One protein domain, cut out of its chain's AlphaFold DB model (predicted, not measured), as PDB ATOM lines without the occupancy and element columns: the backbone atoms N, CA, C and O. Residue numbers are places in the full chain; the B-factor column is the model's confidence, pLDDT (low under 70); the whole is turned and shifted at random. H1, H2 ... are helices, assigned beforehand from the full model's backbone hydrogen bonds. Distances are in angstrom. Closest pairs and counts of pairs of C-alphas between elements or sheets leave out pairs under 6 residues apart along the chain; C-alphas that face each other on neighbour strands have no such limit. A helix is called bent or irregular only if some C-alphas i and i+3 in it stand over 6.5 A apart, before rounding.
ATOM      1  N   LEU A   3     114.964 107.835  74.364       75.69
ATOM      2  CA  LEU A   3     116.402 107.659  74.212       75.69
ATOM      3  C   LEU A   3     116.894 107.714  72.751       75.69
ATOM      4  O   LEU A   3     117.935 108.285  72.475       75.69
ATOM      5  N   LYS A   4     116.155 107.139  71.799       81.12
ATOM      6  CA  LYS A   4     116.608 106.978  70.406       81.12
ATOM      7  C   LYS A   4     116.103 108.062  69.449       81.12
ATOM      8  O   LYS A   4     116.319 107.939  68.248       81.12
ATOM      9  N   THR A   5     115.379 109.061  69.948       84.62
ATOM     10  CA  THR A   5     114.816 110.146  69.132       84.62
ATOM     11  C   THR A   5     115.601 111.439  69.361       84.62
ATOM     12  O   THR A   5     116.266 111.587  70.383       84.62
ATOM     13  N   GLN A   6     115.556 112.372  68.404       85.50
ATOM     14  CA  GLN A   6     116.248 113.669  68.478       85.50
ATOM     15  C   GLN A   6     115.313 114.818  68.071       85.50
ATOM     16  O   GLN A   6     114.288 114.596  67.425       85.50
ATOM     17  N   GLY A   7     115.669 116.050  68.448       87.38
ATOM     18  CA  GLY A   7     114.926 117.257  68.071       87.38
ATOM     19  C   GLY A   7     113.477 117.245  68.567       87.38
ATOM     20  O   GLY A   7     113.198 116.843  69.695       87.38
ATOM     21  N   GLU A   8     112.546 117.668  67.709       90.56
ATOM     22  CA  GLU A   8     111.118 117.789  68.040       90.56
ATOM     23  C   GLU A   8     110.483 116.462  68.486       90.56
ATOM     24  O   GLU A   8     109.628 116.438  69.374       90.56
ATOM     25  N   GLU A   9     110.919 115.332  67.918       89.62
ATOM     26  CA  GLU A   9     110.398 114.013  68.285       89.62
ATOM     27  C   GLU A   9     110.831 113.610  69.702       89.62
ATOM     28  O   GLU A   9     110.059 113.005  70.448       89.62
ATOM     29  N   GLN A  10     112.051 113.978  70.105       86.94
ATOM     30  CA  GLN A  10     112.516 113.768  71.474       86.94
ATOM     31  C   GLN A  10     111.761 114.655  72.458       86.94
ATOM     32  O   GLN A  10     111.334 114.170  73.502       86.94
ATOM     33  N   GLU A  11     111.540 115.924  72.116       88.50
ATOM     34  CA  GLU A  11     110.790 116.848  72.968       88.50
ATOM     35  C   GLU A  11     109.347 116.371  73.187       88.50
ATOM     36  O   GLU A  11     108.847 116.371  74.315       88.50
ATOM     37  N   LYS A  12     108.686 115.896  72.125       91.12
ATOM     38  CA  LYS A  12     107.347 115.311  72.224       91.12
ATOM     39  C   LYS A  12     107.341 114.068  73.114       91.12
ATOM     40  O   LYS A  12     106.516 113.973  74.019       91.12
ATOM     41  N   ALA A  13     108.281 113.149  72.904       89.06
ATOM     42  CA  ALA A  13     108.371 111.933  73.704       89.06
ATOM     43  C   ALA A  13     108.699 112.235  75.183       89.06
ATOM     44  O   ALA A  13     108.201 111.552  76.076       89.06
ATOM     45  N   MET A  14     109.496 113.274  75.457       88.75
ATOM     46  CA  MET A  14     109.762 113.762  76.815       88.75
ATOM     47  C   MET A  14     108.501 114.312  77.481       88.75
ATOM     48  O   MET A  14     108.261 114.014  78.648       88.75
ATOM     49  N   LYS A  15     107.673 115.070  76.753       90.12
ATOM     50  CA  LYS A  15     106.386 115.573  77.265       90.12
ATOM     51  C   LYS A  15     105.425 114.433  77.601       90.12
ATOM     52  O   LYS A  15     104.850 114.428  78.684       90.12
ATOM     53  N   GLU A  16     105.307 113.441  76.720       91.12
ATOM     54  CA  GLU A  16     104.489 112.245  76.968       91.12
ATOM     55  C   GLU A  16     104.985 111.465  78.201       91.12
ATOM     56  O   GLU A  16     104.186 111.051  79.044       91.12
ATOM     57  N   ALA A  17     106.306 111.317  78.356       87.94
ATOM     58  CA  ALA A  17     106.896 110.706  79.547       87.94
ATOM     59  C   ALA A  17     106.611 111.524  80.819       87.94
ATOM     60  O   ALA A  17     106.267 110.949  81.852       87.94
ATOM     61  N   GLU A  18     106.699 112.855  80.752       89.00
ATOM     62  CA  GLU A  18     106.385 113.743  81.877       89.00
ATOM     63  C   GLU A  18     104.914 113.611  82.310       89.00
ATOM     64  O   GLU A  18     104.624 113.560  83.505       89.00
ATOM     65  N   GLU A  19     103.970 113.519  81.372       91.25
ATOM     66  CA  GLU A  19     102.545 113.320  81.677       91.25
ATOM     67  C   GLU A  19     102.261 111.958  82.327       91.25
ATOM     68  O   GLU A  19     101.463 111.868  83.271       91.25
ATOM     69  N   ALA A  20     102.949 110.907  81.873       87.88
ATOM     70  CA  ALA A  20     102.880 109.590  82.494       87.88
ATOM     71  C   ALA A  20     103.416 109.624  83.936       87.88
ATOM     72  O   ALA A  20     102.742 109.145  84.852       87.88
ATOM     73  N   LEU A  21     104.566 110.271  84.167       86.56
ATOM     74  CA  LEU A  21     105.143 110.444  85.507       86.56
ATOM     75  C   LEU A  21     104.236 111.276  86.423       86.56
ATOM     76  O   LEU A  21     104.033 110.900  87.571       86.56
ATOM     77  N   LYS A  22     103.590 112.339  85.918       89.38
ATOM     78  CA  LYS A  22     102.589 113.112  86.690       89.38
ATOM     79  C   LYS A  22     101.395 112.263  87.108       89.38
ATOM     80  O   LYS A  22     100.786 112.513  88.144       89.38
ATOM     81  N   THR A  23     101.012 111.295  86.283       87.62
ATOM     82  CA  THR A  23      99.926 110.370  86.619       87.62
ATOM     83  C   THR A  23     100.355 109.395  87.705       87.62
ATOM     84  O   THR A  23      99.586 109.174  88.636       87.62
ATOM     85  N   LEU A  24     101.588 108.890  87.625       82.69
ATOM     86  CA  LEU A  24     102.171 108.017  88.639       82.69
ATOM     87  C   LEU A  24     102.337 108.733  89.989       82.69
ATOM     88  O   LEU A  24     101.926 108.195  91.009       82.69
ATOM     89  N   GLU A  25     102.834 109.971  89.981       86.06
ATOM     90  CA  GLU A  25     103.020 110.815  91.171       86.06
ATOM     91  C   GLU A  25     101.715 110.988  91.964       86.06
ATOM     92  O   GLU A  25     101.701 110.919  93.190       86.06
ATOM     93  N   ARG A  26     100.579 111.142  91.271       84.50
ATOM     94  CA  ARG A  26      99.252 111.241  91.906       84.50
ATOM     95  C   ARG A  26      98.739 109.915  92.479       84.50
ATOM     96  O   ARG A  26      97.775 109.931  93.239       84.50
ATOM     97  N   GLY A  27      99.325 108.790  92.078       74.25
ATOM     98  CA  GLY A  27      98.897 107.443  92.453       74.25
ATOM     99  C   GLY A  27      99.417 106.951  93.809       74.25
ATOM    100  O   GLY A  27      98.839 106.013  94.351       74.25
ATOM    101  N   GLY A  28     100.439 107.601  94.382       67.31
ATOM    102  CA  GLY A  28     101.025 107.257  95.687       67.31
ATOM    103  C   GLY A  28     102.265 106.347  95.624       67.31
ATOM    104  O   GLY A  28     102.621 105.836  94.569       67.31
ATOM    105  N   LEU A  29     102.938 106.185  96.776       60.75
ATOM    106  CA  LEU A  29     104.238 105.493  96.935       60.75
ATOM    107  C   LEU A  29     104.119 103.962  97.041       60.75
ATOM    108  O   LEU A  29     105.064 103.246  96.726       60.75
ATOM    109  N   ILE A  30     102.972 103.466  97.517       60.28
ATOM    110  CA  ILE A  30     102.674 102.036  97.616       60.28
ATOM    111  C   ILE A  30     101.363 101.803  96.883       60.28
ATOM    112  O   ILE A  30     100.282 102.088  97.402       60.28
ATOM    113  N   PHE A  31     101.454 101.279  95.667       60.94
ATOM    114  CA  PHE A  31     100.266 100.953  94.885       60.94
ATOM    115  C   PHE A  31      99.532  99.734  95.471       60.94
ATOM    116  O   PHE A  31      98.337  99.561  95.235       60.94
ATOM    117  N   GLY A  32     100.233  98.904  96.257       59.59
ATOM    118  CA  GLY A  32      99.716  97.690  96.897       59.59
ATOM    119  C   GLY A  32      99.144  97.820  98.317       59.59
ATOM    120  O   GLY A  32      98.623  96.834  98.837       59.59
ATOM    121  N   GLY A  33      99.219  98.986  98.969       65.50
ATOM    122  CA  GLY A  33      98.808  99.140 100.373       65.50
ATOM    123  C   GLY A  33      99.770  98.474 101.374       65.50
ATOM    124  O   GLY A  33     100.854  98.989 101.610       65.50
ATOM    125  N   GLU A  34      99.375  97.360 102.004       60.94
ATOM    126  CA  GLU A  34     100.158  96.696 103.075       60.94
ATOM    127  C   GLU A  34     101.225  95.704 102.564       60.94
ATOM    128  O   GLU A  34     102.051  95.232 103.345       60.94
ATOM    129  N   ALA A  35     101.238  95.380 101.266       65.25
ATOM    130  CA  ALA A  35     102.199  94.450 100.667       65.25
ATOM    131  C   ALA A  35     102.723  94.953  99.314       65.25
ATOM    132  O   ALA A  35     102.008  95.630  98.575       65.25
ATOM    133  N   ILE A  36     103.959  94.569  98.970       64.56
ATOM    134  CA  ILE A  36     104.577  94.866  97.668       64.56
ATOM    135  C   ILE A  36     103.720  94.249  96.555       64.56
ATOM    136  O   ILE A  36     103.575  93.029  96.467       64.56
ATOM    137  N   SER A  37     103.176  95.093  95.684       71.00
ATOM    138  CA  SER A  37     102.409  94.689  94.509       71.00
ATOM    139  C   SER A  37     103.280  94.590  93.254       71.00
ATOM    140  O   SER A  37     104.420  95.054  93.199       71.00
ATOM    141  N   ILE A  38     102.715  94.026  92.184       70.00
ATOM    142  CA  ILE A  38     103.359  94.020  90.862       70.00
ATOM    143  C   ILE A  38     103.623  95.435  90.330       70.00
ATOM    144  O   ILE A  38     104.575  95.639  89.577       70.00
ATOM    145  N   VAL A  39     102.796  96.411  90.721       69.69
ATOM    146  CA  VAL A  39     102.978  97.813  90.335       69.69
ATOM    147  C   VAL A  39     104.187  98.386  91.055       69.69
ATOM    148  O   VAL A  39     104.997  99.041  90.409       69.69
ATOM    149  N   ASP A  40     104.380  98.040  92.329       69.00
ATOM    150  CA  ASP A  40     105.573  98.433  93.077       69.00
ATOM    151  C   ASP A  40     106.825  97.818  92.428       69.00
ATOM    152  O   ASP A  40     107.767  98.537  92.132       69.00
ATOM    153  N   ILE A  41     106.816  96.526  92.063       71.56
ATOM    154  CA  ILE A  41     107.928  95.868  91.334       71.56
ATOM    155  C   ILE A  41     108.193  96.509  89.957       71.56
ATOM    156  O   ILE A  41     109.341  96.659  89.537       71.56
ATOM    157  N   SER A  42     107.143  96.891  89.234       72.56
ATOM    158  CA  SER A  42     107.274  97.500  87.905       72.56
ATOM    159  C   SER A  42     107.798  98.930  87.993       72.56
ATOM    160  O   SER A  42     108.697  99.301  87.237       72.56
ATOM    161  N   ALA A  43     107.282  99.711  88.944       70.38
ATOM    162  CA  ALA A  43     107.796 101.029  89.272       70.38
ATOM    163  C   ALA A  43     109.261 100.917  89.700       70.38
ATOM    164  O   ALA A  43     110.089 101.656  89.176       70.38
ATOM    165  N   ASN A  44     109.603  99.937  90.548       68.94
ATOM    166  CA  ASN A  44     110.953  99.667  91.062       68.94
ATOM    167  C   ASN A  44     111.991  99.564  89.947       68.94
ATOM    168  O   ASN A  44     113.050 100.182  90.039       68.94
ATOM    169  N   CYS A  45     111.678  98.872  88.852       71.06
ATOM    170  CA  CYS A  45     112.553  98.843  87.681       71.06
ATOM    171  C   CYS A  45     112.799 100.242  87.094       71.06
ATOM    172  O   CYS A  45     113.914 100.531  86.669       71.06
ATOM    173  N   LEU A  46     111.798 101.123  87.071       75.56
ATOM    174  CA  LEU A  46     111.916 102.465  86.496       75.56
ATOM    175  C   LEU A  46     112.849 103.384  87.298       75.56
ATOM    176  O   LEU A  46     113.485 104.239  86.685       75.56
ATOM    177  N   SER A  47     112.979 103.190  88.616       73.75
ATOM    178  CA  SER A  47     113.779 104.051  89.508       73.75
ATOM    179  C   SER A  47     115.211 104.287  89.004       73.75
ATOM    180  O   SER A  47     115.639 105.421  88.801       73.75
ATOM    181  N   ILE A  48     115.925 103.204  88.704       76.06
ATOM    182  CA  ILE A  48     117.327 103.233  88.274       76.06
ATOM    183  C   ILE A  48     117.454 103.679  86.819       76.06
ATOM    184  O   ILE A  48     118.387 104.395  86.450       76.06
ATOM    185  N   TRP A  49     116.511 103.268  85.973       81.94
ATOM    186  CA  TRP A  49     116.568 103.580  84.551       81.94
ATOM    187  C   TRP A  49     116.293 105.052  84.264       81.94
ATOM    188  O   TRP A  49     116.941 105.607  83.383       81.94
ATOM    189  N   LEU A  50     115.392 105.707  85.001       82.31
ATOM    190  CA  LEU A  50     115.043 107.111  84.758       82.31
ATOM    191  C   LEU A  50     116.228 108.055  85.007       82.31
ATOM    192  O   LEU A  50     116.448 108.969  84.211       82.31
ATOM    193  N   GLU A  51     117.043 107.800  86.032       80.38
ATOM    194  CA  GLU A  51     118.279 108.561  86.248       80.38
ATOM    195  C   GLU A  51     119.324 108.292  85.163       80.38
ATOM    196  O   GLU A  51     119.866 109.229  84.573       80.38
ATOM    197  N   VAL A  52     119.599 107.014  84.880       85.50
ATOM    198  CA  VAL A  52     120.617 106.615  83.896       85.50
ATOM    199  C   VAL A  52     120.265 107.146  82.509       85.50
ATOM    200  O   VAL A  52     121.130 107.667  81.809       85.50
ATOM    201  N   PHE A  53     119.001 107.037  82.110       85.88
ATOM    202  CA  PHE A  53     118.514 107.513  80.821       85.88
ATOM    203  C   PHE A  53     118.535 109.023  80.728       85.88
ATOM    204  O   PHE A  53     118.947 109.537  79.691       85.88
ATOM    205  N   GLY A  54     118.134 109.717  81.797       84.94
ATOM    206  CA  GLY A  54     118.206 111.170  81.858       84.94
ATOM    207  C   GLY A  54     119.629 111.634  81.593       84.94
ATOM    208  O   GLY A  54     119.886 112.353  80.628       84.94
ATOM    209  N   GLU A  55     120.577 111.122  82.375       86.00
ATOM    210  CA  GLU A  55     121.979 111.497  82.233       86.00
ATOM    211  C   GLU A  55     122.563 111.095  80.866       86.00
ATOM    212  O   GLU A  55     123.383 111.821  80.301       86.00
ATOM    213  N   ALA A  56     122.140 109.962  80.303       85.50
ATOM    214  CA  ALA A  56     122.631 109.496  79.011       85.50
ATOM    215  C   ALA A  56     122.235 110.416  77.842       85.50
ATOM    216  O   ALA A  56     123.036 110.576  76.925       85.50
ATOM    217  N   ILE A  57     121.059 111.056  77.892       84.62
ATOM    218  CA  ILE A  57     120.612 112.034  76.878       84.62
ATOM    219  C   ILE A  57     120.765 113.496  77.326       84.62
ATOM    220  O   ILE A  57     120.290 114.399  76.643       84.62
ATOM    221  N   GLY A  58     121.416 113.749  78.467       85.00
ATOM    222  CA  GLY A  58     121.633 115.102  78.987       85.00
ATOM    223  C   GLY A  58     120.363 115.808  79.480       85.00
ATOM    224  O   GLY A  58     120.292 117.032  79.439       85.00
ATOM    225  N   THR A  59     119.361 115.055  79.939       84.69
ATOM    226  CA  THR A  59     118.110 115.578  80.507       84.69
ATOM    227  C   THR A  59     117.853 115.028  81.910       84.69
ATOM    228  O   THR A  59     118.592 114.190  82.422       84.69
ATOM    229  N   LYS A  60     116.779 115.479  82.553       83.69
ATOM    230  CA  LYS A  60     116.325 114.957  83.841       83.69
ATOM    231  C   LYS A  60     114.868 114.521  83.705       83.69
ATOM    232  O   LYS A  60     114.001 115.352  83.453       83.69
ATOM    233  N   PHE A  61     114.604 113.220  83.834       83.44
ATOM    234  CA  PHE A  61     113.235 112.689  83.777       83.44
ATOM    235  C   PHE A  61     112.447 112.998  85.047       83.44
ATOM    236  O   PHE A  61     111.272 113.347  84.971       83.44
ATOM    237  N   ILE A  62     113.099 112.873  86.203       83.81
ATOM    238  CA  ILE A  62     112.475 113.082  87.504       83.81
ATOM    239  C   ILE A  62     113.152 114.257  88.183       83.81
ATOM    240  O   ILE A  62     114.360 114.248  88.381       83.81
ATOM    241  N   ASP A  63     112.367 115.257  88.551       84.94
ATOM    242  CA  ASP A  63     112.785 116.404  89.328       84.94
ATOM    243  C   ASP A  63     112.029 116.452  90.662       84.94
ATOM    244  O   ASP A  63     110.817 116.260  90.680       84.94
ATOM    245  N   SER A  64     112.733 116.721  91.764       86.25
ATOM    246  CA  SER A  64     112.163 116.717  93.115       86.25
ATOM    247  C   SER A  64     111.122 117.811  93.350       86.25
ATOM    248  O   SER A  64     110.293 117.656  94.238       86.25
ATOM    249  N   GLU A  65     111.127 118.899  92.571       89.12
ATOM    250  CA  GLU A  65     110.074 119.917  92.649       89.12
ATOM    251  C   GLU A  65     108.792 119.447  91.951       89.12
ATOM    252  O   GLU A  65     107.687 119.787  92.373       89.12
ATOM    253  N   LYS A  66     108.928 118.652  90.881       88.81
ATOM    254  CA  LYS A  66     107.797 118.150  90.084       88.81
ATOM    255  C   LYS A  66     107.229 116.824  90.588       88.81
ATOM    256  O   LYS A  66     106.035 116.583  90.416       88.81
ATOM    257  N   PHE A  67     108.085 115.969  91.140       89.56
ATOM    258  CA  PHE A  67     107.789 114.579  91.484       89.56
ATOM    259  C   PHE A  67     108.354 114.192  92.865       89.56
ATOM    260  O   PHE A  67     109.176 113.275  92.963       89.56
ATOM    261  N   PRO A  68     107.995 114.920  93.939       89.44
ATOM    262  CA  PRO A  68     108.545 114.682  95.272       89.44
ATOM    263  C   PRO A  68     108.288 113.262  95.800       89.44
ATOM    264  O   PRO A  68     109.172 112.693  96.440       89.44
ATOM    265  N   LEU A  69     107.121 112.669  95.528       85.69
ATOM    266  CA  LEU A  69     106.793 111.317  95.976       85.69
ATOM    267  C   LEU A  69     107.625 110.285  95.220       85.69
ATOM    268  O   LEU A  69     108.291 109.466  95.849       85.69
ATOM    269  N   ILE A  70     107.662 110.350  93.889       85.19
ATOM    270  CA  ILE A  70     108.502 109.436  93.107       85.19
ATOM    271  C   ILE A  70     109.966 109.545  93.552       85.19
ATOM    272  O   ILE A  70     110.593 108.512  93.761       85.19
ATOM    273  N   CYS A  71     110.508 110.753  93.763       85.75
ATOM    274  CA  CYS A  71     111.873 110.920  94.278       85.75
ATOM    275  C   CYS A  71     112.076 110.228  95.634       85.75
ATOM    276  O   CYS A  71     113.000 109.431  95.771       85.75
ATOM    277  N   SER A  72     111.194 110.481  96.607       84.19
ATOM    278  CA  SER A  72     111.273 109.867  97.941       84.19
ATOM    279  C   SER A  72     111.244 108.341  97.867       84.19
ATOM    280  O   SER A  72     112.018 107.665  98.538       84.19
ATOM    281  N   TRP A  73     110.378 107.779  97.024       80.94
ATOM    282  CA  TRP A  73     110.278 106.333  96.861       80.94
ATOM    283  C   TRP A  73     111.486 105.730  96.135       80.94
ATOM    284  O   TRP A  73     111.926 104.646  96.509       80.94
ATOM    285  N   ILE A  74     112.081 106.427  95.159       80.38
ATOM    286  CA  ILE A  74     113.343 105.989  94.539       80.38
ATOM    287  C   ILE A  74     114.452 105.926  95.586       80.38
ATOM    288  O   ILE A  74     115.185 104.938  95.641       80.38
ATOM    289  N   GLU A  75     114.575 106.957  96.422       81.44
ATOM    290  CA  GLU A  75     115.575 107.013  97.488       81.44
ATOM    291  C   GLU A  75     115.374 105.878  98.501       81.44
ATOM    292  O   GLU A  75     116.315 105.137  98.795       81.44
ATOM    293  N   GLU A  76     114.144 105.670  98.980       79.19
ATOM    294  CA  GLU A  76     113.818 104.570  99.891       79.19
ATOM    295  C   GLU A  76     114.103 103.203  99.262       79.19
ATOM    296  O   GLU A  76     114.754 102.359  99.879       79.19
ATOM    297  N   PHE A  77     113.682 102.979  98.017       76.12
ATOM    298  CA  PHE A  77     113.849 101.693  97.349       76.12
ATOM    299  C   PHE A  77     115.314 101.371  97.055       76.12
ATOM    300  O   PHE A  77     115.792 100.274  97.351       76.12
ATOM    301  N   THR A  78     116.060 102.333  96.511       76.94
ATOM    302  CA  THR A  78     117.491 102.163  96.226       76.94
ATOM    303  C   THR A  78     118.333 102.082  97.497       76.94
ATOM    304  O   THR A  78     119.478 101.637  97.430       76.94
ATOM    305  N   SER A  79     117.784 102.436  98.666       80.50
ATOM    306  CA  SER A  79     118.433 102.218  99.961       80.50
ATOM    307  C   SER A  79     118.427 100.750 100.412       80.50
ATOM    308  O   SER A  79     119.290 100.374 101.210       80.50
ATOM    309  N   ILE A  80     117.534  99.911  99.872       81.38
ATOM    310  CA  ILE A  80     117.410  98.488 100.219       81.38
ATOM    311  C   ILE A  80     118.618  97.714  99.677       81.38
ATOM    312  O   ILE A  80     118.891  97.723  98.478       81.38
ATOM    313  N   ASP A  81     119.325  96.980 100.536       82.88
ATOM    314  CA  ASP A  81     120.574  96.307 100.145       82.88
ATOM    315  C   ASP A  81     120.376  95.251  99.048       82.88
ATOM    316  O   ASP A  81     121.133  95.228  98.079       82.88
ATOM    317  N   LEU A  82     119.292  94.465  99.111       80.94
ATOM    318  CA  LEU A  82     118.938  93.516  98.046       80.94
ATOM    319  C   LEU A  82     118.801  94.213  96.686       80.94
ATOM    320  O   LEU A  82     119.199  93.667  95.658       80.94
ATOM    321  N   VAL A  83     118.235  95.419  96.675       75.81
ATOM    322  CA  VAL A  83     118.058  96.215  95.460       75.81
ATOM    323  C   VAL A  83     119.420  96.667  94.963       75.81
ATOM    324  O   VAL A  83     119.759  96.370  93.824       75.81
ATOM    325  N   LYS A  84     120.246  97.283  95.817       75.38
ATOM    326  CA  LYS A  84     121.607  97.713  95.447       75.38
ATOM    327  C   LYS A  84     122.439  96.583  94.845       75.38
ATOM    328  O   LYS A  84     123.163  96.811  93.880       75.38
ATOM    329  N   GLU A  85     122.326  95.376  95.393       81.81
ATOM    330  CA  GLU A  85     123.061  94.195  94.930       81.81
ATOM    331  C   GLU A  85     122.495  93.586  93.638       81.81
ATOM    332  O   GLU A  85     123.218  92.910  92.904       81.81
ATOM    333  N   SER A  86     121.219  93.834  93.324       79.38
ATOM    334  CA  SER A  86     120.541  93.251  92.159       79.38
ATOM    335  C   SER A  86     120.870  93.945  90.835       79.38
ATOM    336  O   SER A  86     120.654  93.359  89.771       79.38
ATOM    337  N   PHE A  87     121.378  95.182  90.862       73.69
ATOM    338  CA  PHE A  87     121.631  95.957  89.647       73.69
ATOM    339  C   PHE A  87     123.115  96.013  89.275       73.69
ATOM    340  O   PHE A  87     123.988  96.077  90.143       73.69
ATOM    341  N   PRO A  88     123.442  96.039  87.966       80.62
ATOM    342  CA  PRO A  88     124.799  96.330  87.537       80.62
ATOM    343  C   PRO A  88     125.242  97.711  88.051       80.62
ATOM    344  O   PRO A  88     124.409  98.614  88.159       80.62
ATOM    345  N   PRO A  89     126.550  97.925  88.292       85.12
ATOM    346  CA  PRO A  89     127.059  99.219  88.734       85.12
ATOM    347  C   PRO A  89     126.566 100.365  87.840       85.12
ATOM    348  O   PRO A  89     126.698 100.284  86.614       85.12
ATOM    349  N   ARG A  90     126.038 101.435  88.451       83.44
ATOM    350  CA  ARG A  90     125.453 102.605  87.763       83.44
ATOM    351  C   ARG A  90     126.345 103.127  86.638       83.44
ATOM    352  O   ARG A  90     125.877 103.315  85.520       83.44
ATOM    353  N   ASP A  91     127.641 103.268  86.903       86.12
ATOM    354  CA  ASP A  91     128.608 103.784  85.927       86.12
ATOM    355  C   ASP A  91     128.715 102.897  84.680       86.12
ATOM    356  O   ASP A  91     128.860 103.395  83.564       86.12
ATOM    357  N   LYS A  92     128.584 101.574  84.844       87.69
ATOM    358  CA  LYS A  92     128.576 100.633  83.716       87.69
ATOM    359  C   LYS A  92     127.286 100.752  82.912       87.69
ATOM    360  O   LYS A  92     127.347 100.738  81.684       87.69
ATOM    361  N   LEU A  93     126.139 100.887  83.583       86.50
ATOM    362  CA  LEU A  93     124.846 101.100  82.923       86.50
ATOM    363  C   LEU A  93     124.844 102.397  82.117       86.50
ATOM    364  O   LEU A  93     124.450 102.397  80.951       86.50
ATOM    365  N   LEU A  94     125.332 103.480  82.712       86.62
ATOM    366  CA  LEU A  94     125.441 104.780  82.071       86.62
ATOM    367  C   LEU A  94     126.382 104.752  80.867       86.62
ATOM    368  O   LEU A  94     126.002 105.205  79.790       86.62
ATOM    369  N   ALA A  95     127.590 104.199  81.021       88.44
ATOM    370  CA  ALA A  95     128.552 104.093  79.926       88.44
ATOM    371  C   ALA A  95     128.001 103.258  78.761       88.44
ATOM    372  O   ALA A  95     128.186 103.613  77.597       88.44
ATOM    373  N   TYR A  96     127.294 102.167  79.067       88.06
ATOM    374  CA  TYR A  96     126.638 101.343  78.058       88.06
ATOM    375  C   TYR A  96     125.562 102.124  77.293       88.06
ATOM    376  O   TYR A  96     125.553 102.094  76.064       88.06
ATOM    377  N   HIS A  97     124.696 102.866  77.989       84.69
ATOM    378  CA  HIS A  97     123.633 103.629  77.334       84.69
ATOM    379  C   HIS A  97     124.175 104.834  76.569       84.69
ATOM    380  O   HIS A  97     123.790 105.006  75.424       84.69
ATOM    381  N   LYS A  98     125.145 105.583  77.105       84.69
ATOM    382  CA  LYS A  98     125.833 106.654  76.357       84.69
ATOM    383  C   LYS A  98     126.495 106.156  75.066       84.69
ATOM    384  O   LYS A  98     126.636 106.928  74.135       84.69
ATOM    385  N   ARG A  99     126.912 104.887  75.002       86.50
ATOM    386  CA  ARG A  99     127.458 104.272  73.779       86.50
ATOM    387  C   ARG A  99     126.377 103.873  72.764       86.50
ATOM    388  O   ARG A  99     126.684 103.736  71.584       86.50
ATOM    389  N   LEU A 100     125.163 103.581  73.223       80.75
ATOM    390  CA  LEU A 100     124.048 103.145  72.374       80.75
ATOM    391  C   LEU A 100     123.264 104.301  71.740       80.75
ATOM    392  O   LEU A 100     122.438 104.039  70.862       80.75
ATOM    393  N   LEU A 101     123.478 105.520  72.229       73.25
ATOM    394  CA  LEU A 101     122.826 106.761  71.820       73.25
ATOM    395  C   LEU A 101     123.781 107.569  70.944       73.25
ATOM    396  O   LEU A 101     123.277 108.212  69.999       73.25
TER     397      LEU A 101
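This is residues 3 to 101 of the 101 residues of the protein "GST C-terminal domain-containing protein" of Amborella trichopoda (UniProt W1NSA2). The model is an open frame of helices: H1 makes one long side, the bent helix H2 runs through the middle, and H5 packs on its second arm, H2b, on the side away from H1. H3 stands crosswise, meeting the end of H1 at a corner and reaching past H2 towards the short H4, while residues 33 to 38, of which 38 belongs to H2, stick out at the end of the long loop between H1 and H2. The printed part has 99 residues with five named helices, H1 to H5 in order along the chain, and no named strand; the class is all helix. By its radius of gyration of the C-alphas, 14.1 A, the whole is compact, and its spans are 43 by 29 by 23 A.

H1, residues 7 to 25, and H3, residues 68 to 79, touch only at their ends, through residues 24 to 25 and 68 to 70 alone. Their closest C-alphas, those of Glu 25 and Ile 70, are 6.0 A apart, and their lines are about perpendicular at 83 degrees. H2, residues 38 to 56, was assigned as one helix by its hydrogen bonds but is bent, with C-alphas 45 and 48 lying 6.5 A apart. Its arms H2a, residues 38 to 45, and H2b, residues 48 to 56, stand at a shallow tilt of 34 degrees, only just short of steep. H1 is apart from both arms. H2a and H3 are close but not clearly touching, with the closest C-alphas, those of Asn 44 and Phe 77, 7.2 A apart. H3 and H4, residues 81 to 86, are also close but not clearly touching; their closest C-alphas, those of Thr 78 and Lys 84, are 6.1 A apart. H5, residues 90 to 100, touches H2b, the closest C-alphas being those of Ala 56 and Lys 98 at 5.0 A; they run the same way at a steep tilt of 51 degrees. In H1, H2a, H2b, H3, H4 and H5 every O i to N i+4 pair is within hydrogen-bond range.

H1 begins at C-alpha 7, (114.926, 117.257, 68.071), and is 26.8 A long from first to last C-alpha. H2a measures 10.9 A and H2b 12.4 A. H3 is 16.6 A long and starts at C-alpha 68, (108.545, 114.682, 95.272). H4 measures 8.6 A, and H5 15.5 A, ending at C-alpha 100, (124.048, 103.145, 72.374).

The two C-alphas farthest apart are those of Gly 7 and Glu 34, 43.2 A. The printed part has no cut. The links H1 to H2, 12 residues, and H2 to H3, 11 residues, are long. The mean pLDDT of the printed part is 80.9, with residues 28 to 36, 39 to 40 and 44 under 70.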